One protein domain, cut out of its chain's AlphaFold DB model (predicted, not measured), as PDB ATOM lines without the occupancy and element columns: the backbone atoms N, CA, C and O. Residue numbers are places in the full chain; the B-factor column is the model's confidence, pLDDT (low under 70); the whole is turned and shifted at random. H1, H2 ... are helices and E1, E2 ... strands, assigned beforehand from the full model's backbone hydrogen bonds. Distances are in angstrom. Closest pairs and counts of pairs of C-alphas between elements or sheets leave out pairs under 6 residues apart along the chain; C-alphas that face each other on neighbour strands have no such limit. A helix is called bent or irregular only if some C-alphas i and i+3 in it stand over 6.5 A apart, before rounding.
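This is residues 185 to 360 of the 376 residues of the protein "SopD" of Candidatus Regiella insecticola 5.15 (UniProt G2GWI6). Two lobes lie next to each other: one is a twisted four-strand sheet, E4 E5 E7 E6, with E3 of the meander E1 E2 E3 packed on its strands E5 and E7; the other is the hairpin E9 E10 with the long helix H4 packed on E10, H3 on E9, and the strand pair E8 E11 near the last residues of H4. E1 lies at one end of the longest axis, and residues 349 to 360 lie at the other, beyond H4. The printed part has 176 residues, with four named helices and eleven named strands in the order E1 E2 E3 E4 E5 H1 H2 E6 E7 H3 H4 E8 E9 E10 E11 along the chain; the strands form four sheets, each antiparallel, and the class is mixed, helices and strands, with 83 residues, under half, in named elements. The whole is compact, with a radius of gyration of the C-alphas of 17.1 A and spans of 54 by 40 by 35 A.

The largest sheet runs E4, residues 226 to 231, E5, 235 to 240, E7, 277 to 281, and E6, 271 to 274; it is only just strongly twisted, with C-alphas up to 4.3 A off its plane. N 229 and O 237 are 2.8 A apart in the hairpin E4 and E5, N 238 and O 278 2.8 A between E5 and E7, and N 271 and O 279 2.8 A in the hairpin E6 and E7. H1, residues 252 to 256, only grazes this sheet; H2, 258 to 261, is not on it. E5, H1, H2 and E6 form a split strand-helix-strand unit, its two strands running the same way with E7 between them and its crossover right-handed. E1, residues 185 to 190, E2, 196 to 202, and E3, 210 to 212, form a meander, each strand the antiparallel neighbour of the one before; N 187 and O 199 are 3.0 A apart, N 200 and O 210 2.8 A. The closest C-alphas of E3 and E5, Ser 212 and Glu 237, are 5.8 A apart. E9, residues 328 to 331, and E10, 336 to 339, are a hairpin, N 338 and O 329 2.8 A apart. H4, residues 300 to 315, comes closest to E10 at C-alphas 302 and 336, 4.1 A; H3, 287 to 293, to E9 at C-alphas 287 and 329, 5.1 A. E8, residues 318 to 320, pairs with E11, 346 to 348, N 319 and O 347 being 2.9 A apart. H2 and H4 are close but not clearly touching. Every O i to N i+4 pair is within hydrogen-bond range in H3, 9 of 12 in H4 and 0 of 1 in H1, where 2 of 2 O i to N i+3 pairs are; H2 is too short for an i+4 pair.

E1 begins at C-alpha 185, (86.556, 111.162, 152.376), and E11 ends at C-alpha 348, (115.995, 114.411, 147.160). E2 is 19.8 A long and H4 23.3 A; H4 is irregular, C-alphas 302 and 305 being 7.2 A apart, with a kink of 25 degrees near residue 307.

The two C-alphas farthest apart, those of Lys 192 and Lys 353, are 56.5 A apart. The printed part has no cut; the links E3 to E4 and E5 to H1 are long. Its mean pLDDT is 83.1, and residues 192 to 193, 217 to 220, 243 to 248 and 349 to 360 are under 70.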
ATOM      1  N   ALA A 185      87.915 111.214 151.863       93.25
ATOM      2  CA  ALA A 185      86.556 111.162 152.376       93.25
ATOM      3  C   ALA A 185      86.563 111.315 153.900       93.25
ATOM      4  O   ALA A 185      87.465 110.825 154.573       93.25
ATOM      5  N   ILE A 186      85.530 111.958 154.454       91.94
ATOM      6  CA  ILE A 186      85.445 112.258 155.890       91.94
ATOM      7  C   ILE A 186      84.192 111.620 156.489       91.94
ATOM      8  O   ILE A 186      83.081 111.767 155.967       91.94
ATOM      9  N   THR A 187      84.344 110.956 157.630       88.12
ATOM     10  CA  THR A 187      83.227 110.541 158.484       88.12
ATOM     11  C   THR A 187      83.385 111.155 159.871       88.12
ATOM     12  O   THR A 187      84.499 111.265 160.372       88.12
ATOM     13  N   LYS A 188      82.281 111.554 160.497       87.19
ATOM     14  CA  LYS A 188      82.291 112.106 161.852       87.19
ATOM     15  C   LYS A 188      81.480 111.190 162.756       87.19
ATOM     16  O   LYS A 188      80.342 110.873 162.416       87.19
ATOM     17  N   TYR A 189      82.063 110.789 163.877       80.81
ATOM     18  CA  TYR A 189      81.394 110.015 164.917       80.81
ATOM     19  C   TYR A 189      81.349 110.820 166.200       80.81
ATOM     20  O   TYR A 189      82.314 111.494 166.553       80.81
ATOM     21  N   LYS A 190      80.224 110.725 166.898       78.56
ATOM     22  CA  LYS A 190      80.048 111.275 168.234       78.56
ATOM     23  C   LYS A 190      80.248 110.132 169.228       78.56
ATOM     24  O   LYS A 190      79.619 109.087 169.065       78.56
ATOM     25  N   ASN A 191      81.141 110.292 170.201       71.44
ATOM     26  CA  ASN A 191      81.232 109.339 171.311       71.44
ATOM     27  C   ASN A 191      80.106 109.603 172.339       71.44
ATOM     28  O   ASN A 191      79.318 110.539 172.181       71.44
ATOM     29  N   LYS A 192      80.015 108.775 173.390       69.25
ATOM     30  CA  LYS A 192      78.987 108.919 174.441       69.25
ATOM     31  C   LYS A 192      79.069 110.262 175.182       69.25
ATOM     32  O   LYS A 192      78.034 110.807 175.539       69.25
ATOM     33  N   GLU A 193      80.271 110.815 175.335       67.06
ATOM     34  CA  GLU A 193      80.534 112.127 175.959       67.06
ATOM     35  C   GLU A 193      80.233 113.309 175.022       67.06
ATOM     36  O   GLU A 193      80.321 114.472 175.401       67.06
ATOM     37  N   GLY A 194      79.884 113.033 173.769       73.62
ATOM     38  CA  GLY A 194      79.561 114.041 172.775       73.62
ATOM     39  C   GLY A 194      80.733 114.614 171.984       73.62
ATOM     40  O   GLY A 194      80.503 115.442 171.096       73.62
ATOM     41  N   ILE A 195      81.944 114.115 172.219       70.31
ATOM     42  CA  ILE A 195      83.162 114.449 171.482       70.31
ATOM     43  C   ILE A 195      83.032 113.948 170.041       70.31
ATOM     44  O   ILE A 195      82.692 112.786 169.782       70.31
ATOM     45  N   LYS A 196      83.287 114.844 169.083       80.00
ATOM     46  CA  LYS A 196      83.170 114.573 167.645       80.00
ATOM     47  C   LYS A 196      84.534 114.204 167.065       80.00
ATOM     48  O   LYS A 196      85.323 115.089 166.761       80.00
ATOM     49  N   ARG A 197      84.767 112.913 166.829       87.31
ATOM     50  CA  ARG A 197      85.943 112.429 166.088       87.31
ATOM     51  C   ARG A 197      85.690 112.468 164.590       87.31
ATOM     52  O   ARG A 197      84.653 111.976 164.134       87.31
ATOM     53  N   ALA A 198      86.633 113.001 163.823       91.44
ATOM     54  CA  ALA A 198      86.587 113.000 162.363       91.44
ATOM     55  C   ALA A 198      87.643 112.040 161.810       91.44
ATOM     56  O   ALA A 198      88.823 112.236 162.068       91.44
ATOM     57  N   TYR A 199      87.230 111.022 161.053       91.69
ATOM     58  CA  TYR A 199      88.141 110.082 160.395       91.69
ATOM     59  C   TYR A 199      88.237 110.404 158.909       91.69
ATOM     60  O   TYR A 199      87.215 110.644 158.252       91.69
ATOM     61  N   TYR A 200      89.463 110.361 158.402       93.69
ATOM     62  CA  TYR A 200      89.842 110.690 157.039       93.69
ATOM     63  C   TYR A 200      90.312 109.420 156.328       93.69
ATOM     64  O   TYR A 200      91.197 108.711 156.810       93.69
ATOM     65  N   PHE A 201      89.707 109.129 155.178       92.19
ATOM     66  CA  PHE A 201      89.990 107.947 154.366       92.19
ATOM     67  C   PHE A 201      90.445 108.394 152.990       92.19
ATOM     68  O   PHE A 201      89.692 109.091 152.310       92.19
ATOM     69  N   HIS A 202      91.621 107.959 152.548       92.25
ATOM     70  CA  HIS A 202      92.013 108.186 151.163       92.25
ATOM     71  C   HIS A 202      91.068 107.427 150.222       92.25
ATOM     72  O   HIS A 202      90.780 106.246 150.444       92.25
ATOM     73  N   VAL A 203      90.580 108.084 149.170       91.94
ATOM     74  CA  VAL A 203      89.580 107.499 148.260       91.94
ATOM     75  C   VAL A 203      90.092 106.230 147.572       91.94
ATOM     76  O   VAL A 203      89.339 105.265 147.462       91.94
ATOM     77  N   ASN A 204      91.391 106.184 147.254       89.56
ATOM     78  CA  ASN A 204      92.064 105.027 146.646       89.56
ATOM     79  C   ASN A 204      92.742 104.088 147.666       89.56
ATOM     80  O   ASN A 204      93.469 103.187 147.269       89.56
ATOM     81  N   ASN A 205      92.560 104.301 148.978       87.00
ATOM     82  CA  ASN A 205      93.242 103.542 150.046       87.00
ATOM     83  C   ASN A 205      94.789 103.571 149.991       87.00
ATOM     84  O   ASN A 205      95.442 102.646 150.463       87.00
ATOM     85  N   GLU A 206      95.391 104.620 149.430       88.56
ATOM     86  CA  GLU A 206      96.852 104.739 149.314       88.56
ATOM     87  C   GLU A 206      97.550 105.116 150.623       88.56
ATOM     88  O   GLU A 206      98.746 104.870 150.778       88.56
ATOM     89  N   TYR A 207      96.805 105.725 151.544       89.56
ATOM     90  CA  TYR A 207      97.280 106.179 152.843       89.56
ATOM     91  C   TYR A 207      96.461 105.532 153.961       89.56
ATOM     92  O   TYR A 207      95.277 105.226 153.755       89.56
ATOM     93  N   PRO A 208      97.060 105.334 155.150       89.25
ATOM     94  CA  PRO A 208      96.342 104.813 156.301       89.25
ATOM     95  C   PRO A 208      95.203 105.750 156.716       89.25
ATOM     96  O   PRO A 208      95.221 106.955 156.467       89.25
ATOM     97  N   VAL A 209      94.210 105.180 157.398       89.75
ATOM     98  CA  VAL A 209      93.144 105.970 158.018       89.75
ATOM     99  C   VAL A 209      93.728 106.754 159.185       89.75
ATOM    100  O   VAL A 209      94.341 106.180 160.087       89.75
ATOM    101  N   VAL A 210      93.491 108.060 159.181       92.88
ATOM    102  CA  VAL A 210      93.896 108.983 160.247       92.88
ATOM    103  C   VAL A 210      92.674 109.716 160.788       92.88
ATOM    104  O   VAL A 210      91.633 109.762 160.126       92.88
ATOM    105  N   TYR A 211      92.751 110.253 162.004       93.31
ATOM    106  CA  TYR A 211      91.605 110.927 162.607       93.31
ATOM    107  C   TYR A 211      91.999 112.104 163.500       93.31
ATOM    108  O   TYR A 211      93.090 112.139 164.056       93.31
ATOM    109  N   SER A 212      91.066 113.044 163.641       92.25
ATOM    110  CA  SER A 212      91.083 114.113 164.643       92.25
ATOM    111  C   SER A 212      90.286 113.665 165.869       92.25
ATOM    112  O   SER A 212      89.171 113.134 165.733       92.25
ATOM    113  N   SER A 213      90.868 113.837 167.062       84.94
ATOM    114  CA  SER A 213      90.296 113.362 168.328       84.94
ATOM    115  C   SER A 213      89.035 114.133 168.724       84.94
ATOM    116  O   SER A 213      88.190 113.593 169.441       84.94
ATOM    117  N   GLY A 214      88.890 115.371 168.239       80.69
ATOM    118  CA  GLY A 214      87.848 116.303 168.668       80.69
ATOM    119  C   GLY A 214      88.041 116.837 170.093       80.69
ATOM    120  O   GLY A 214      87.204 117.612 170.553       80.69
ATOM    121  N   ILE A 215      89.112 116.426 170.781       80.44
ATOM    122  CA  ILE A 215      89.499 116.906 172.109       80.44
ATOM    123  C   ILE A 215      90.360 118.141 171.890       80.44
ATOM    124  O   ILE A 215      91.480 118.043 171.381       80.44
ATOM    125  N   LYS A 216      89.816 119.313 172.220       79.19
ATOM    126  CA  LYS A 216      90.599 120.548 172.186       79.19
ATOM    127  C   LYS A 216      91.696 120.459 173.237       79.19
ATOM    128  O   LYS A 216      91.453 119.987 174.342       79.19
ATOM    129  N   THR A 217      92.889 120.887 172.856       69.62
ATOM    130  CA  THR A 217      93.996 121.040 173.793       69.62
ATOM    131  C   THR A 217      93.852 122.364 174.534       69.62
ATOM    132  O   THR A 217      93.546 123.381 173.911       69.62
ATOM    133  N   ASP A 218      94.093 122.349 175.844       63.81
ATOM    134  CA  ASP A 218      94.242 123.572 176.645       63.81
ATOM    135  C   ASP A 218      95.646 124.185 176.472       63.81
ATOM    136  O   ASP A 218      95.868 125.356 176.776       63.81
ATOM    137  N   LEU A 219      96.603 123.411 175.942       63.22
ATOM    138  CA  LEU A 219      97.960 123.865 175.642       63.22
ATOM    139  C   LEU A 219      97.985 124.596 174.298       63.22
ATOM    140  O   LEU A 219      97.707 123.998 173.254       63.22
ATOM    141  N   SER A 220      98.386 125.868 174.309       65.31
ATOM    142  CA  SER A 220      98.625 126.669 173.106       65.31
ATOM    143  C   SER A 220      99.944 126.266 172.429       65.31
ATOM    144  O   SER A 220     100.921 127.012 172.448       65.31
ATOM    145  N   LEU A 221      99.986 125.072 171.831       80.25
ATOM    146  CA  LEU A 221     101.123 124.617 171.025       80.25
ATOM    147  C   LEU A 221     101.063 125.288 169.646       80.25
ATOM    148  O   LEU A 221     100.432 124.788 168.708       80.25
ATOM    149  N   ILE A 222     101.681 126.464 169.557       82.12
ATOM    150  CA  ILE A 222     101.658 127.342 168.386       82.12
ATOM    151  C   ILE A 222     103.067 127.416 167.799       82.12
ATOM    152  O   ILE A 222     103.982 127.941 168.424       82.12
ATOM    153  N   GLY A 223     103.232 126.918 166.576       78.44
ATOM    154  CA  GLY A 223     104.407 127.203 165.755       78.44
ATOM    155  C   GLY A 223     104.185 128.441 164.888       78.44
ATOM    156  O   GLY A 223     103.091 129.002 164.847       78.44
ATOM    157  N   SER A 224     105.195 128.848 164.118       77.81
ATOM    158  CA  SER A 224     105.117 130.061 163.285       77.81
ATOM    159  C   SER A 224     104.045 129.980 162.186       77.81
ATOM    160  O   SER A 224     103.362 130.965 161.912       77.81
ATOM    161  N   TYR A 225     103.864 128.802 161.579       80.81
ATOM    162  CA  TYR A 225     102.968 128.598 160.426       80.81
ATOM    163  C   TYR A 225     101.663 127.865 160.764       80.81
ATOM    164  O   TYR A 225     100.660 128.023 160.066       80.81
ATOM    165  N   LYS A 226     101.672 127.037 161.809       87.88
ATOM    166  CA  LYS A 226     100.561 126.158 162.189       87.88
ATOM    167  C   LYS A 226     100.526 125.957 163.698       87.88
ATOM    168  O   LYS A 226     101.560 126.072 164.354       87.88
ATOM    169  N   HIS A 227      99.360 125.610 164.223       87.75
ATOM    170  CA  HIS A 227      99.162 125.276 165.632       87.75
ATOM    171  C   HIS A 227      98.388 123.968 165.787       87.75
ATOM    172  O   HIS A 227      97.700 123.519 164.864       87.75
ATOM    173  N   VAL A 228      98.498 123.365 166.969       90.50
ATOM    174  CA  VAL A 228      97.709 122.190 167.352       90.50
ATOM    175  C   VAL A 228      96.272 122.610 167.643       90.50
ATOM    176  O   VAL A 228      96.020 123.427 168.525       90.50
ATOM    177  N   HIS A 229      95.317 122.040 166.910       90.12
ATOM    178  CA  HIS A 229      93.887 122.272 167.113       90.12
ATOM    179  C   HIS A 229      93.267 121.258 168.080       90.12
ATOM    180  O   HIS A 229      92.547 121.624 169.010       90.12
ATOM    181  N   THR A 230      93.546 119.972 167.858       90.44
ATOM    182  CA  THR A 230      93.129 118.869 168.732       90.44
ATOM    183  C   THR A 230      94.251 117.848 168.844       90.44
ATOM    184  O   THR A 230      95.059 117.700 167.926       90.44
ATOM    185  N   MET A 231      94.312 117.135 169.964       88.88
ATOM    186  CA  MET A 231      95.256 116.031 170.139       88.88
ATOM    187  C   MET A 231      94.691 114.952 171.060       88.88
ATOM    188  O   MET A 231      93.765 115.190 171.833       88.88
ATOM    189  N   ASP A 232      95.209 113.740 170.929       87.38
ATOM    190  CA  ASP A 232      95.102 112.664 171.913       87.38
ATOM    191  C   ASP A 232      96.422 111.881 171.941       87.38
ATOM    192  O   ASP A 232      97.382 112.248 171.263       87.38
ATOM    193  N   ASP A 233      96.480 110.781 172.686       87.31
ATOM    194  CA  ASP A 233      97.689 109.953 172.806       87.31
ATOM    195  C   ASP A 233      98.190 109.365 171.473       87.31
ATOM    196  O   ASP A 233      99.294 108.825 171.401       87.31
ATOM    197  N   ARG A 234      97.386 109.410 170.401       89.50
ATOM    198  CA  ARG A 234      97.698 108.770 169.117       89.50
ATOM    199  C   ARG A 234      97.859 109.751 167.972       89.50
ATOM    200  O   ARG A 234      98.688 109.484 167.101       89.50
ATOM    201  N   PHE A 235      97.078 110.824 167.927       92.50
ATOM    202  CA  PHE A 235      97.050 111.757 166.803       92.50
ATOM    203  C   PHE A 235      97.019 113.215 167.244       92.50
ATOM    204  O   PHE A 235      96.478 113.564 168.289       92.50
ATOM    205  N   VAL A 236      97.579 114.059 166.381       92.94
ATOM    206  CA  VAL A 236      97.592 115.514 166.494       92.94
ATOM    207  C   VAL A 236      97.000 116.091 165.211       92.94
ATOM    208  O   VAL A 236      97.385 115.702 164.105       92.94
ATOM    209  N   GLU A 237      96.051 117.007 165.365       93.69
ATOM    210  CA  GLU A 237      95.483 117.812 164.290       93.69
ATOM    211  C   GLU A 237      96.153 119.181 164.273       93.69
ATOM    212  O   GLU A 237      96.106 119.914 165.260       93.69
ATOM    213  N   LEU A 238      96.745 119.532 163.136       91.94
ATOM    214  CA  LEU A 238      97.406 120.808 162.907       91.94
ATOM    215  C   LEU A 238      96.599 121.627 161.902       91.94
ATOM    216  O   LEU A 238      96.195 121.113 160.855       91.94
ATOM    217  N   VAL A 239      96.411 122.908 162.205       91.06
ATOM    218  CA  VAL A 239      95.698 123.865 161.348       91.06
ATOM    219  C   VAL A 239      96.552 125.123 161.141       91.06
ATOM    220  O   VAL A 239      97.396 125.433 161.990       91.06
ATOM    221  N   PRO A 240      96.404 125.841 160.015       89.38
ATOM    222  CA  PRO A 240      97.249 126.991 159.713       89.38
ATOM    223  C   PRO A 240      96.938 128.186 160.625       89.38
ATOM    224  O   PRO A 240      95.797 128.403 161.044       89.38
ATOM    225  N   ASN A 241      97.953 129.009 160.890       85.75
ATOM    226  CA  ASN A 241      97.773 130.289 161.574       85.75
ATOM    227  C   ASN A 241      97.165 131.309 160.598       85.75
ATOM    228  O   ASN A 241      97.807 131.710 159.631       85.75
ATOM    229  N   ARG A 242      95.926 131.747 160.851       73.00
ATOM    230  CA  ARG A 242      95.155 132.615 159.934       73.00
ATOM    231  C   ARG A 242      95.578 134.090 159.910       73.00
ATOM    232  O   ARG A 242      95.026 134.846 159.123       73.00
ATOM    233  N   ASN A 243      96.549 134.483 160.732       63.28
ATOM    234  CA  ASN A 243      97.027 135.867 160.821       63.28
ATOM    235  C   ASN A 243      98.118 136.203 159.785       63.28
ATOM    236  O   ASN A 243      98.569 137.341 159.736       63.28
ATOM    237  N   HIS A 244      98.553 135.237 158.966       56.12
ATOM    238  CA  HIS A 244      99.465 135.490 157.847       56.12
ATOM    239  C   HIS A 244      98.670 135.971 156.623       56.12
ATOM    240  O   HIS A 244      97.676 135.347 156.257       56.12
ATOM    241  N   GLU A 245      99.117 137.059 155.982       47.56
ATOM    242  CA  GLU A 245      98.418 137.836 154.928       47.56
ATOM    243  C   GLU A 245      97.980 137.052 153.674       47.56
ATOM    244  O   GLU A 245      97.273 137.566 152.809       47.56
ATOM    245  N   LYS A 246      98.349 135.779 153.569       48.94
ATOM    246  CA  LYS A 246      97.780 134.830 152.616       48.94
ATOM    247  C   LYS A 246      97.451 133.586 153.417       48.94
ATOM    248  O   LYS A 246      98.369 132.969 153.952       48.94
ATOM    249  N   GLY A 247      96.168 133.232 153.522       52.28
ATOM    250  CA  GLY A 247      95.748 131.975 154.140       52.28
ATOM    251  C   GLY A 247      96.595 130.834 153.579       52.28
ATOM    252  O   GLY A 247      96.497 130.517 152.395       52.28
ATOM    253  N   ALA A 248      97.517 130.321 154.392       61.41
ATOM    254  CA  ALA A 248      98.517 129.369 153.942       61.41
ATOM    255  C   ALA A 248      97.863 127.990 153.868       61.41
ATOM    256  O   ALA A 248      97.956 127.197 154.804       61.41
ATOM    257  N   ASP A 249      97.160 127.733 152.765       76.94
ATOM    258  CA  ASP A 249      96.654 126.404 152.446       76.94
ATOM    259  C   ASP A 249      97.836 125.417 152.471       76.94
ATOM    260  O   ASP A 249      98.894 125.638 151.867       76.94
ATOM    261  N   PHE A 250      97.665 124.296 153.162       86.25
ATOM    262  CA  PHE A 250      98.643 123.224 153.150       86.25
ATOM    263  C   PHE A 250      98.724 122.598 151.754       86.25
ATOM    264  O   PHE A 250      97.730 122.153 151.171       86.25
ATOM    265  N   ASN A 251      99.943 122.518 151.220       84.94
ATOM    266  CA  ASN A 251     100.183 121.933 149.910       84.94
ATOM    267  C   ASN A 251     100.064 120.403 149.966       84.94
ATOM    268  O   ASN A 251     100.956 119.715 150.461       84.94
ATOM    269  N   ARG A 252      98.987 119.856 149.390       85.38
ATOM    270  CA  ARG A 252      98.746 118.403 149.322       85.38
ATOM    271  C   ARG A 252      99.839 117.625 148.593       85.38
ATOM    272  O   ARG A 252     100.020 116.446 148.885       85.38
ATOM    273  N   ARG A 253     100.624 118.268 147.715       84.81
ATOM    274  CA  ARG A 253     101.784 117.625 147.068       84.81
ATOM    275  C   ARG A 253     102.810 117.122 148.083       84.81
ATOM    276  O   ARG A 253     103.560 116.216 147.755       84.81
ATOM    277  N   ASN A 254     102.809 117.621 149.317       84.38
ATOM    278  CA  ASN A 254     103.686 117.122 150.375       84.38
ATOM    279  C   ASN A 254     103.379 115.665 150.777       84.38
ATOM    280  O   ASN A 254     104.269 114.961 151.252       84.38
ATOM    281  N   ASN A 255     102.165 115.160 150.511       90.19
ATOM    282  CA  ASN A 255     101.801 113.765 150.785       90.19
ATOM    283  C   ASN A 255     102.615 112.750 149.956       90.19
ATOM    284  O   ASN A 255     102.617 111.562 150.292       90.19
ATOM    285  N   ILE A 256     103.320 113.176 148.898       85.62
ATOM    286  CA  ILE A 256     104.187 112.287 148.106       85.62
ATOM    287  C   ILE A 256     105.287 111.654 148.968       85.62
ATOM    288  O   ILE A 256     105.595 110.477 148.796       85.62
ATOM    289  N   TYR A 257     105.816 112.396 149.947       84.44
ATOM    290  CA  TYR A 257     106.907 111.931 150.806       84.44
ATOM    291  C   TYR A 257     106.432 111.019 151.933       84.44
ATOM    292  O   TYR A 257     107.222 110.260 152.490       84.44
ATOM    293  N   TYR A 258     105.135 111.031 152.246       88.00
ATOM    294  CA  TYR A 258     104.590 110.257 153.355       88.00
ATOM    295  C   TYR A 258     104.927 108.764 153.234       88.00
ATOM    296  O   TYR A 258     105.380 108.153 154.198       88.00
ATOM    297  N   LYS A 259     104.778 108.175 152.037       85.00
ATOM    298  CA  LYS A 259     105.081 106.749 151.796       85.00
ATOM    299  C   LYS A 259     106.569 106.430 151.969       85.00
ATOM    300  O   LYS A 259     106.907 105.355 152.456       85.00
ATOM    301  N   GLU A 260     107.449 107.355 151.599       84.19
ATOM    302  CA  GLU A 260     108.897 107.184 151.753       84.19
ATOM    303  C   GLU A 260     109.294 107.204 153.233       84.19
ATOM    304  O   GLU A 260     110.041 106.337 153.701       84.19
ATOM    305  N   LEU A 261     108.714 108.147 153.977       88.69
ATOM    306  CA  LEU A 261     108.950 108.326 155.406       88.69
ATOM    307  C   LEU A 261     108.273 107.245 156.262       88.69
ATOM    308  O   LEU A 261     108.799 106.917 157.320       88.69
ATOM    309  N   MET A 262     107.195 106.597 155.798       81.56
ATOM    310  CA  MET A 262     106.553 105.480 156.521       81.56
ATOM    311  C   MET A 262     107.496 104.304 156.814       81.56
ATOM    312  O   MET A 262     107.208 103.498 157.696       81.56
ATOM    313  N   SER A 263     108.601 104.178 156.072       81.31
ATOM    314  CA  SER A 263     109.613 103.146 156.333       81.31
ATOM    315  C   SER A 263     110.463 103.409 157.582       81.31
ATOM    316  O   SER A 263     111.181 102.514 158.020       81.31
ATOM    317  N   THR A 264     110.367 104.608 158.155       90.75
ATOM    318  CA  THR A 264     111.071 105.024 159.370       90.75
ATOM    319  C   THR A 264     110.128 105.007 160.571       90.75
ATOM    320  O   THR A 264     108.917 105.204 160.446       90.75
ATOM    321  N   LYS A 265     110.671 104.724 161.751       91.50
ATOM    322  CA  LYS A 265     109.919 104.593 163.004       91.50
ATOM    323  C   LYS A 265     109.828 105.895 163.791       91.50
ATOM    324  O   LYS A 265     108.893 106.030 164.591       91.50
ATOM    325  N   THR A 266     110.804 106.783 163.621       93.69
ATOM    326  CA  THR A 266     110.959 108.016 164.395       93.69
ATOM    327  C   THR A 266     110.731 109.275 163.569       93.69
ATOM    328  O   THR A 266     110.596 110.338 164.160       93.69
ATOM    329  N   VAL A 267     110.667 109.206 162.234       93.81
ATOM    330  CA  VAL A 267     110.300 110.369 161.408       93.81
ATOM    331  C   VAL A 267     108.788 110.392 161.228       93.81
ATOM    332  O   VAL A 267     108.207 109.621 160.463       93.81
ATOM    333  N   ILE A 268     108.127 111.266 161.979       92.94
ATOM    334  CA  ILE A 268     106.673 111.340 162.043       92.94
ATOM    335  C   ILE A 268     106.184 112.355 161.015       92.94
ATOM    336  O   ILE A 268     106.134 113.554 161.267       92.94
ATOM    337  N   SER A 269     105.800 111.849 159.844       91.31
ATOM    338  CA  SER A 269     105.134 112.652 158.819       91.31
ATOM    339  C   SER A 269     103.643 112.787 159.119       91.31
ATOM    340  O   SER A 269     102.959 111.802 159.414       91.31
ATOM    341  N   GLY A 270     103.114 113.993 158.973       92.31
ATOM    342  CA  GLY A 270     101.692 114.273 158.859       92.31
ATOM    343  C   GLY A 270     101.158 114.035 157.447       92.31
ATOM    344  O   GLY A 270     101.906 114.037 156.468       92.31
ATOM    345  N   LEU A 271      99.845 113.824 157.353       93.62
ATOM    346  CA  LEU A 271      99.081 113.804 156.106       93.62
ATOM    347  C   LEU A 271      98.271 115.085 155.978       93.62
ATOM    348  O   LEU A 271      97.473 115.400 156.861       93.62
ATOM    349  N   VAL A 272      98.408 115.766 154.846       93.88
ATOM    350  CA  VAL A 272      97.531 116.869 154.451       93.88
ATOM    351  C   VAL A 272      96.206 116.270 153.971       93.88
ATOM    352  O   VAL A 272      96.121 115.763 152.851       93.88
ATOM    353  N   VAL A 273      95.178 116.282 154.824       93.56
ATOM    354  CA  VAL A 273      93.876 115.634 154.551       93.56
ATOM    355  C   VAL A 273      92.814 116.606 154.034       93.56
ATOM    356  O   VAL A 273      91.856 116.196 153.377       93.56
ATOM    357  N   ASP A 274      92.984 117.900 154.301       91.00
ATOM    358  CA  ASP A 274      92.262 118.990 153.646       91.00
ATOM    359  C   ASP A 274      93.178 120.225 153.568       91.00
ATOM    360  O   ASP A 274      94.287 120.211 154.097       91.00
ATOM    361  N   LYS A 275      92.734 121.292 152.897       88.62
ATOM    362  CA  LYS A 275      93.541 122.506 152.688       88.62
ATOM    363  C   LYS A 275      94.011 123.171 153.990       88.62
ATOM    364  O   LYS A 275      95.088 123.738 154.022       88.62
ATOM    365  N   ASP A 276      93.243 123.022 155.067       90.69
ATOM    366  CA  ASP A 276      93.519 123.640 156.367       90.69
ATOM    367  C   ASP A 276      93.822 122.599 157.456       90.69
ATOM    368  O   ASP A 276      93.794 122.932 158.638       90.69
ATOM    369  N   VAL A 277      94.031 121.325 157.095       93.12
ATOM    370  CA  VAL A 277      94.143 120.238 158.079       93.12
ATOM    371  C   VAL A 277      95.278 119.283 157.727       93.12
ATOM    372  O   VAL A 277      95.237 118.597 156.701       93.12
ATOM    373  N   ILE A 278      96.241 119.179 158.642       94.19
ATOM    374  CA  ILE A 278      97.218 118.090 158.694       94.19
ATOM    375  C   ILE A 278      96.889 117.189 159.883       94.19
ATOM    376  O   ILE A 278      96.641 117.675 160.983       94.19
ATOM    377  N   ILE A 279      96.926 115.873 159.674       94.69
ATOM    378  CA  ILE A 279      96.851 114.886 160.756       94.69
ATOM    379  C   ILE A 279      98.173 114.124 160.832       94.69
ATOM    380  O   ILE A 279      98.568 113.469 159.866       94.69
ATOM    381  N   ALA A 280      98.828 114.168 161.987       93.38
ATOM    382  CA  ALA A 280     100.061 113.438 162.274       93.38
ATOM    383  C   ALA A 280      99.869 112.507 163.476       93.38
ATOM    384  O   ALA A 280      98.937 112.683 164.264       93.38
ATOM    385  N   ARG A 281     100.743 111.506 163.635       92.69
ATOM    386  CA  ARG A 281     100.772 110.750 164.894       92.69
ATOM    387  C   ARG A 281     101.283 111.644 166.017       92.69
ATOM    388  O   ARG A 281     102.160 112.471 165.789       92.69
ATOM    389  N   ASN A 282     100.765 111.440 167.221       91.94
ATOM    390  CA  ASN A 282     101.346 112.057 168.400       91.94
ATOM    391  C   ASN A 282     102.748 111.468 168.622       91.94
ATOM    392  O   ASN A 282     102.917 110.250 168.726       91.94
ATOM    393  N   ALA A 283     103.745 112.348 168.605       92.44
ATOM    394  CA  ALA A 283     105.156 112.003 168.660       92.44
ATOM    395  C   ALA A 283     105.735 112.069 170.086       92.44
ATOM    396  O   ALA A 283     106.899 111.721 170.275       92.44
ATOM    397  N   GLY A 284     104.936 112.471 171.076       92.00
ATOM    398  CA  GLY A 284     105.362 112.641 172.462       92.00
ATOM    399  C   GLY A 284     105.464 114.108 172.873       92.00
ATOM    400  O   GLY A 284     104.849 114.983 172.268       92.00
ATOM    401  N   GLU A 285     106.223 114.358 173.934       91.00
ATOM    402  CA  GLU A 285     106.402 115.692 174.516       91.00
ATOM    403  C   GLU A 285     107.485 116.484 173.778       91.00
ATOM    404  O   GLU A 285     108.486 115.906 173.364       91.00
ATOM    405  N   ASP A 286     107.309 117.797 173.635       90.25
ATOM    406  CA  ASP A 286     108.296 118.679 172.998       90.25
ATOM    407  C   ASP A 286     109.651 118.626 173.722       90.25
ATOM    408  O   ASP A 286     109.749 118.887 174.923       90.25
ATOM    409  N   VAL A 287     110.707 118.276 172.987       89.62
ATOM    410  CA  VAL A 287     112.059 118.136 173.542       89.62
ATOM    411  C   VAL A 287     112.626 119.487 173.954       89.62
ATOM    412  O   VAL A 287     113.326 119.546 174.966       89.62
ATOM    413  N   TYR A 288     112.319 120.561 173.218       87.75
ATOM    414  CA  TYR A 288     112.780 121.901 173.575       87.75
ATOM    415  C   TYR A 288     112.248 122.288 174.956       87.75
ATOM    416  O   TYR A 288     113.030 122.603 175.851       87.75
ATOM    417  N   ASP A 289     110.939 122.167 175.174       86.06
ATOM    418  CA  ASP A 289     110.330 122.445 176.473       86.06
ATOM    419  C   ASP A 289     110.883 121.553 177.599       86.06
ATOM    420  O   ASP A 289     111.195 122.039 178.690       86.06
ATOM    421  N   LEU A 290     111.064 120.252 177.346       88.75
ATOM    422  CA  LEU A 290     111.613 119.329 178.343       88.75
ATOM    423  C   LEU A 290     113.039 119.693 178.769       88.75
ATOM    424  O   LEU A 290     113.337 119.691 179.964       88.75
ATOM    425  N   VAL A 291     113.919 119.977 177.811       86.88
ATOM    426  CA  VAL A 291     115.348 120.178 178.076       86.88
ATOM    427  C   VAL A 291     115.637 121.614 178.502       86.88
ATOM    428  O   VAL A 291     116.337 121.814 179.491       86.88
ATOM    429  N   ILE A 292     115.095 122.600 177.787       84.06
ATOM    430  CA  ILE A 292     115.417 124.018 177.984       84.06
ATOM    431  C   ILE A 292     114.580 124.617 179.111       84.06
ATOM    432  O   ILE A 292     115.131 125.179 180.051       84.06
ATOM    433  N   ASN A 293     113.255 124.462 179.069       83.50
ATOM    434  CA  ASN A 293     112.386 125.114 180.053       83.50
ATOM    435  C   ASN A 293     112.325 124.315 181.362       83.50
ATOM    436  O   ASN A 293     112.433 124.865 182.458       83.50
ATOM    437  N   LYS A 294     112.171 122.990 181.263       89.25
ATOM    438  CA  LYS A 294     111.991 122.096 182.421       89.25
ATOM    439  C   LYS A 294     113.289 121.489 182.951       89.25
ATOM    440  O   LYS A 294     113.236 120.784 183.958       89.25
ATOM    441  N   HIS A 295     114.428 121.749 182.307       90.50
ATOM    442  CA  HIS A 295     115.749 121.268 182.732       90.50
ATOM    443  C   HIS A 295     115.820 119.737 182.916       90.50
ATOM    444  O   HIS A 295     116.585 119.221 183.736       90.50
ATOM    445  N   GLN A 296     115.006 118.983 182.168       91.81
ATOM    446  CA  GLN A 296     114.998 117.526 182.224       91.81
ATOM    447  C   GLN A 296     116.132 116.951 181.385       91.81
ATOM    448  O   GLN A 296     116.392 117.372 180.258       91.81
ATOM    449  N   LYS A 297     116.789 115.927 181.928       90.31
ATOM    450  CA  LYS A 297     117.816 115.175 181.209       90.31
ATOM    451  C   LYS A 297     117.162 114.065 180.395       90.31
ATOM    452  O   LYS A 297     116.399 113.268 180.937       90.31
ATOM    453  N   ILE A 298     117.511 113.989 179.116       88.62
ATOM    454  CA  ILE A 298     117.150 112.881 178.229       88.62
ATOM    455  C   ILE A 298     118.415 112.060 177.976       88.62
ATOM    456  O   ILE A 298     119.459 112.618 177.639       88.62
ATOM    457  N   ASP A 299     118.333 110.740 178.156       88.38
ATOM    458  CA  ASP A 299     119.453 109.842 177.859       88.38
ATOM    459  C   ASP A 299     119.788 109.919 176.361       88.38
ATOM    460  O   ASP A 299     118.911 109.788 175.504       88.38
ATOM    461  N   ILE A 300     121.071 110.085 176.035       85.62
ATOM    462  CA  ILE A 300     121.566 110.121 174.655       85.62
ATOM    463  C   ILE A 300     121.155 108.879 173.850       85.62
ATOM    464  O   ILE A 300     120.960 108.949 172.634       85.62
ATOM    465  N   LYS A 301     120.937 107.737 174.517       87.81
ATOM    466  CA  LYS A 301     120.437 106.504 173.893       87.81
ATOM    467  C   LYS A 301     119.064 106.682 173.242       87.81
ATOM    468  O   LYS A 301     118.796 105.985 172.264       87.81
ATOM    469  N   ALA A 302     118.243 107.629 173.700       91.00
ATOM    470  CA  ALA A 302     116.939 107.921 173.106       91.00
ATOM    471  C   ALA A 302     117.038 108.422 171.649       91.00
ATOM    472  O   ALA A 302     116.091 108.279 170.875       91.00
ATOM    473  N   PHE A 303     118.191 108.957 171.233       91.00
ATOM    474  CA  PHE A 303     118.423 109.442 169.865       91.00
ATOM    475  C   PHE A 303     118.828 108.335 168.885       91.00
ATOM    476  O   PHE A 303     118.834 108.553 167.673       91.00
ATOM    477  N   ARG A 304     119.168 107.137 169.380       88.44
ATOM    478  CA  ARG A 304     119.751 106.058 168.570       88.44
ATOM    479  C   ARG A 304     118.870 105.666 167.385       88.44
ATOM    480  O   ARG A 304     119.376 105.580 166.268       88.44
ATOM    481  N   GLU A 305     117.576 105.440 167.616       91.31
ATOM    482  CA  GLU A 305     116.641 105.063 166.543       91.31
ATOM    483  C   GLU A 305     116.500 106.184 165.505       91.31
ATOM    484  O   GLU A 305     116.554 105.913 164.308       91.31
ATOM    485  N   ALA A 306     116.429 107.445 165.945       91.88
ATOM    486  CA  ALA A 306     116.350 108.585 165.037       91.88
ATOM    487  C   ALA A 306     117.575 108.702 164.129       91.88
ATOM    488  O   ALA A 306     117.439 108.942 162.931       91.88
ATOM    489  N   MET A 307     118.772 108.464 164.666       90.19
ATOM    490  CA  MET A 307     119.997 108.463 163.865       90.19
ATOM    491  C   MET A 307     120.038 107.299 162.864       90.19
ATOM    492  O   MET A 307     120.517 107.466 161.741       90.19
ATOM    493  N   GLN A 308     119.513 106.128 163.238       90.12
ATOM    494  CA  GLN A 308     119.396 104.987 162.325       90.12
ATOM    495  C   GLN A 308     118.424 105.281 161.180       90.12
ATOM    496  O   GLN A 308     118.753 105.017 160.023       90.12
ATOM    497  N   ASP A 309     117.273 105.879 161.477       92.19
ATOM    498  CA  ASP A 309     116.289 106.252 160.463       92.19
ATOM    499  C   ASP A 309     116.835 107.316 159.502       92.19
ATOM    500  O   ASP A 309     116.701 107.169 158.286       92.19
ATOM    501  N   LEU A 310     117.548 108.331 160.006       90.44
ATOM    502  CA  LEU A 310     118.241 109.308 159.156       90.44
ATOM    503  C   LEU A 310     119.271 108.643 158.237       90.44
ATOM    504  O   LEU A 310     119.318 108.942 157.044       90.44
ATOM    505  N   LYS A 311     120.058 107.688 158.751       87.12
ATOM    506  CA  LYS A 311     121.002 106.912 157.934       87.12
ATOM    507  C   LYS A 311     120.284 106.158 156.809       87.12
ATOM    508  O   LYS A 311     120.753 106.185 155.672       87.12
ATOM    509  N   VAL A 312     119.150 105.518 157.104       89.25
ATOM    510  CA  VAL A 312     118.332 104.805 156.105       89.25
ATOM    511  C   VAL A 312     117.787 105.766 155.044       89.25
ATOM    512  O   VAL A 312     117.821 105.441 153.855       89.25
ATOM    513  N   LEU A 313     117.315 106.953 155.437       88.12
ATOM    514  CA  LEU A 313     116.856 107.977 154.492       88.12
ATOM    515  C   LEU A 313     117.999 108.473 153.596       88.12
ATOM    516  O   LEU A 313     117.856 108.485 152.372       88.12
ATOM    517  N   HIS A 314     119.166 108.770 154.169       87.31
ATOM    518  CA  HIS A 314     120.334 109.229 153.413       87.31
ATOM    519  C   HIS A 314     120.814 108.184 152.393       87.31
ATOM    520  O   HIS A 314     121.155 108.533 151.265       87.31
ATOM    521  N   GLN A 315     120.770 106.889 152.727       84.56
ATOM    522  CA  GLN A 315     121.082 105.806 151.780       84.56
ATOM    523  C   GLN A 315     120.120 105.759 150.578       84.56
ATOM    524  O   GLN A 315     120.496 105.310 149.489       84.56
ATOM    525  N   LYS A 316     118.887 106.246 150.758       84.94
ATOM    526  CA  LYS A 316     117.880 106.406 149.700       84.94
ATOM    527  C   LYS A 316     117.997 107.748 148.957       84.94
ATOM    528  O   LYS A 316     117.229 107.970 148.027       84.94
ATOM    529  N   GLY A 317     118.944 108.614 149.328       82.62
ATOM    530  CA  GLY A 317     119.083 109.967 148.775       82.62
ATOM    531  C   GLY A 317     118.011 110.941 149.273       82.62
ATOM    532  O   GLY A 317     117.714 111.922 148.594       82.62
ATOM    533  N   ILE A 318     117.396 110.656 150.425       86.25
ATOM    534  CA  ILE A 318     116.344 111.468 151.043       86.25
ATOM    535  C   ILE A 318     116.937 112.189 152.251       86.25
ATOM    536  O   ILE A 318     117.479 111.541 153.140       86.25
ATOM    537  N   TYR A 319     116.803 113.512 152.304       85.94
ATOM    538  CA  TYR A 319     117.399 114.366 153.331       85.94
ATOM    539  C   TYR A 319     116.344 115.261 153.987       85.94
ATOM    540  O   TYR A 319     115.467 115.791 153.299       85.94
ATOM    541  N   LEU A 320     116.448 115.449 155.306       86.38
ATOM    542  CA  LEU A 320     115.618 116.390 156.065       86.38
ATOM    543  C   LEU A 320     116.374 117.711 156.255       86.38
ATOM    544  O   LEU A 320     117.544 117.706 156.624       86.38
ATOM    545  N   VAL A 321     115.714 118.840 155.993       77.62
ATOM    546  CA  VAL A 321     116.368 120.166 155.923       77.62
ATOM    547  C   VAL A 321     116.414 120.906 157.267       77.62
ATOM    548  O   VAL A 321     117.250 121.784 157.431       77.62
ATOM    549  N   ASP A 322     115.550 120.568 158.228       74.50
ATOM    550  CA  ASP A 322     115.378 121.334 159.479       74.50
ATOM    551  C   ASP A 322     115.405 120.418 160.718       74.50
ATOM    552  O   ASP A 322     114.416 120.271 161.438       74.50
ATOM    553  N   ILE A 323     116.535 119.737 160.933       81.81
ATOM    554  CA  ILE A 323     116.756 118.887 162.112       81.81
ATOM    555  C   ILE A 323     117.264 119.765 163.259       81.81
ATOM    556  O   ILE A 323     118.455 120.061 163.343       81.81
ATOM    557  N   LYS A 324     116.355 120.164 164.147       82.81
ATOM    558  CA  LYS A 324     116.629 120.976 165.339       82.81
ATOM    559  C   LYS A 324     115.741 120.544 166.501       82.81
ATOM    560  O   LYS A 324     114.741 119.862 166.275       82.81
ATOM    561  N   ILE A 325     116.116 120.911 167.721       81.75
ATOM    562  CA  ILE A 325     115.468 120.447 168.957       81.75
ATOM    563  C   ILE A 325     113.982 120.842 169.035       81.75
ATOM    564  O   ILE A 325     113.172 120.083 169.551       81.75
ATOM    565  N   GLU A 326     113.606 121.963 168.421       81.88
ATOM    566  CA  GLU A 326     112.238 122.483 168.314       81.88
ATOM    567  C   GLU A 326     111.349 121.639 167.383       81.88
ATOM    568  O   GLU A 326     110.127 121.754 167.402       81.88
ATOM    569  N   ASN A 327     111.958 120.789 166.551       87.88
ATOM    570  CA  ASN A 327     111.274 119.829 165.684       87.88
ATOM    571  C   ASN A 327     111.452 118.389 166.202       87.88
ATOM    572  O   ASN A 327     111.403 117.429 165.422       87.88
ATOM    573  N   MET A 328     111.686 118.220 167.507       92.56
ATOM    574  CA  MET A 328     111.845 116.919 168.148       92.56
ATOM    575  C   MET A 328     110.811 116.710 169.249       92.56
ATOM    576  O   MET A 328     110.511 117.606 170.031       92.56
ATOM    577  N   ALA A 329     110.309 115.483 169.345       94.25
ATOM    578  CA  ALA A 329     109.420 115.054 170.417       94.25
ATOM    579  C   ALA A 329     109.957 113.787 171.096       94.25
ATOM    580  O   ALA A 329     110.503 112.901 170.437       94.25
ATOM    581  N   TYR A 330     109.800 113.689 172.413       95.44
ATOM    582  CA  TYR A 330     110.244 112.562 173.221       95.44
ATOM    583  C   TYR A 330     109.068 111.650 173.589       95.44
ATOM    584  O   TYR A 330     108.160 112.029 174.332       95.44
ATOM    585  N   ASP A 331     109.101 110.415 173.086       93.75
ATOM    586  CA  ASP A 331     108.164 109.349 173.449       93.75
ATOM    587  C   ASP A 331     108.716 108.602 174.670       93.75
ATOM    588  O   ASP A 331     109.490 107.648 174.535       93.75
ATOM    589  N   LYS A 332     108.318 109.050 175.871       88.25
ATOM    590  CA  LYS A 332     108.735 108.467 177.161       88.25
ATOM    591  C   LYS A 332     108.451 106.969 177.258       88.25
ATOM    592  O   LYS A 332     109.274 106.230 177.789       88.25
ATOM    593  N   ASN A 333     107.329 106.504 176.705       88.19
ATOM    594  CA  ASN A 333     106.926 105.096 176.782       88.19
ATOM    595  C   ASN A 333     107.885 104.175 176.023       88.19
ATOM    596  O   ASN A 333     108.057 103.015 176.392       88.19
ATOM    597  N   LYS A 334     108.494 104.684 174.949       89.12
ATOM    598  CA  LYS A 334     109.450 103.937 174.123       89.12
ATOM    599  C   LYS A 334     110.895 104.385 174.315       89.12
ATOM    600  O   LYS A 334     111.767 103.842 173.644       89.12
ATOM    601  N   ASN A 335     111.136 105.359 175.193       90.00
ATOM    602  CA  ASN A 335     112.433 105.992 175.410       90.00
ATOM    603  C   ASN A 335     113.131 106.366 174.088       90.00
ATOM    604  O   ASN A 335     114.238 105.908 173.802       90.00
ATOM    605  N   ARG A 336     112.457 107.154 173.241       95.06
ATOM    606  CA  ARG A 336     112.997 107.527 171.925       95.06
ATOM    607  C   ARG A 336     112.617 108.934 171.486       95.06
ATOM    608  O   ARG A 336     111.538 109.426 171.813       95.06
ATOM    609  N   ILE A 337     113.489 109.528 170.682       95.12
ATOM    610  CA  ILE A 337     113.277 110.819 170.030       95.12
ATOM    611  C   ILE A 337     112.638 110.609 168.663       95.12
ATOM    612  O   ILE A 337     113.069 109.762 167.882       95.12
ATOM    613  N   ASN A 338     111.622 111.411 168.377       96.06
ATOM    614  CA  ASN A 338     110.919 111.458 167.111       96.06
ATOM    615  C   ASN A 338     111.154 112.818 166.440       96.06
ATOM    616  O   ASN A 338     111.106 113.851 167.101       96.06
ATOM    617  N   LEU A 339     111.382 112.811 165.128       93.81
ATOM    618  CA  LEU A 339     111.471 114.001 164.287       93.81
ATOM    619  C   LEU A 339     110.071 114.334 163.766       93.81
ATOM    620  O   LEU A 339     109.415 113.473 163.175       93.81
ATOM    621  N   ILE A 340     109.625 115.564 163.987       91.88
ATOM    622  CA  ILE A 340     108.316 116.074 163.559       91.88
ATOM    623  C   ILE A 340     108.490 117.251 162.595       91.88
ATOM    624  O   ILE A 340     109.606 117.704 162.357       91.88
ATOM    625  N   ASP A 341     107.382 117.745 162.038       84.56
ATOM    626  CA  ASP A 341     107.370 118.892 161.120       84.56
ATOM    627  C   ASP A 341     108.312 118.693 159.920       84.56
ATOM    628  O   ASP A 341     109.286 119.422 159.713       84.56
ATOM    629  N   VAL A 342     108.044 117.635 159.153       85.44
ATOM    630  CA  VAL A 342     108.902 117.174 158.050       85.44
ATOM    631  C   VAL A 342     108.253 117.309 156.674       85.44
ATOM    632  O   VAL A 342     108.941 117.175 155.667       85.44
ATOM    633  N   GLU A 343     106.951 117.601 156.589       79.31
ATOM    634  CA  GLU A 343     106.139 117.436 155.372       79.31
ATOM    635  C   GLU A 343     106.628 118.296 154.194       79.31
ATOM    636  O   GLU A 343     106.527 117.892 153.038       79.31
ATOM    637  N   ASN A 344     107.178 119.478 154.476       76.50
ATOM    638  CA  ASN A 344     107.729 120.414 153.489       76.50
ATOM    639  C   ASN A 344     109.267 120.515 153.533       76.50
ATOM    640  O   ASN A 344     109.844 121.402 152.904       76.50
ATOM    641  N   ARG A 345     109.933 119.635 154.286       77.00
ATOM    642  CA  ARG A 345     111.378 119.688 154.568       77.00
ATOM    643  C   ARG A 345     112.128 118.460 154.062       77.00
ATOM    644  O   ARG A 345     113.266 118.237 154.461       77.00
ATOM    645  N   VAL A 346     111.511 117.695 153.164       80.62
ATOM    646  CA  VAL A 346     112.145 116.566 152.480       80.62
ATOM    647  C   VAL A 346     112.776 117.038 151.175       80.62
ATOM    648  O   VAL A 346     112.114 117.654 150.339       80.62
ATOM    649  N   ARG A 347     114.059 116.728 150.979       80.69
ATOM    650  CA  ARG A 347     114.775 116.938 149.716       80.69
ATOM    651  C   ARG A 347     115.314 115.621 149.186       80.69
ATOM    652  O   ARG A 347     115.820 114.800 149.947       80.69
ATOM    653  N   ARG A 348     115.249 115.454 147.865       77.88
ATOM    654  CA  ARG A 348     115.995 114.411 147.160       77.88
ATOM    655  C   ARG A 348     117.325 114.992 146.699       77.88
ATOM    656  O   ARG A 348     117.340 116.042 146.064       77.88
ATOM    657  N   GLY A 349     118.416 114.330 147.052       67.75
ATOM    658  CA  GLY A 349     119.769 114.687 146.635       67.75
ATOM    659  C   GLY A 349     120.467 113.506 145.971       67.75
ATOM    660  O   GLY A 349     119.963 112.380 145.990       67.75
ATOM    661  N   GLU A 350     121.640 113.753 145.391       54.06
ATOM    662  CA  GLU A 350     122.511 112.669 144.942       54.06
ATOM    663  C   GLU A 350     122.896 111.782 146.131       54.06
ATOM    664  O   GLU A 350     123.104 112.269 147.244       54.06
ATOM    665  N   LYS A 351     122.994 110.465 145.908       52.94
ATOM    666  CA  LYS A 351     123.524 109.549 146.924       52.94
ATOM    667  C   LYS A 351     124.960 109.964 147.233       52.94
ATOM    668  O   LYS A 351     125.865 109.651 146.460       52.94
ATOM    669  N   PHE A 352     125.183 110.617 148.370       48.00
ATOM    670  CA  PHE A 352     126.539 110.858 148.849       48.00
ATOM    671  C   PHE A 352     127.244 109.511 149.057       48.00
ATOM    672  O   PHE A 352     126.862 108.708 149.915       48.00
ATOM    673  N   LYS A 353     128.277 109.246 148.251       41.88
ATOM    674  CA  LYS A 353     129.181 108.107 148.431       41.88
ATOM    675  C   LYS A 353     130.079 108.392 149.637       41.88
ATOM    676  O   LYS A 353     131.177 108.906 149.483       41.88
ATOM    677  N   GLY A 354     129.590 108.067 150.830       47.06
ATOM    678  CA  GLY A 354     130.390 108.065 152.055       47.06
ATOM    679  C   GLY A 354     130.016 109.163 153.044       47.06
ATOM    680  O   GLY A 354     130.651 110.206 153.102       47.06
ATOM    681  N   ILE A 355     129.029 108.880 153.892       49.09
ATOM    682  CA  ILE A 355     128.977 109.465 155.235       49.09
ATOM    683  C   ILE A 355     129.331 108.323 156.185       49.09
ATOM    684  O   ILE A 355     128.560 107.372 156.338       49.09
ATOM    685  N   ILE A 356     130.527 108.383 156.769       44.28
ATOM    686  CA  ILE A 356     130.954 107.447 157.808       44.28
ATOM    687  C   ILE A 356     130.342 107.942 159.116       44.28
ATOM    688  O   ILE A 356     130.708 108.998 159.623       44.28
ATOM    689  N   TYR A 357     129.386 107.184 159.645       44.62
ATOM    690  CA  TYR A 357     128.968 107.328 161.033       44.62
ATOM    691  C   TYR A 357     130.084 106.779 161.925       44.62
ATOM    692  O   TYR A 357     130.374 105.583 161.868       44.62
ATOM    693  N   SER A 358     130.675 107.636 162.751       50.72
ATOM    694  CA  SER A 358     131.426 107.232 163.944       50.72
ATOM    695  C   SER A 358     130.829 107.916 165.173       50.72
ATOM    696  O   SER A 358     130.325 109.039 165.065       50.72
ATOM    697  N   GLU A 359     130.886 107.269 166.342       45.75
ATOM    698  CA  GLU A 359     130.491 107.901 167.614       45.75
ATOM    699  C   GLU A 359     131.217 109.242 167.821       45.75
ATOM    700  O   GLU A 359     130.602 110.214 168.265       45.75
ATOM    701  N   ASP A 360     132.467 109.342 167.363       47.62
ATOM    702  CA  ASP A 360     133.267 110.569 167.398       47.62
ATOM    703  C   ASP A 360     132.691 111.701 166.545       47.62
ATOM    704  O   ASP A 360     132.718 112.859 166.955       47.62
TER     705      ASP A 360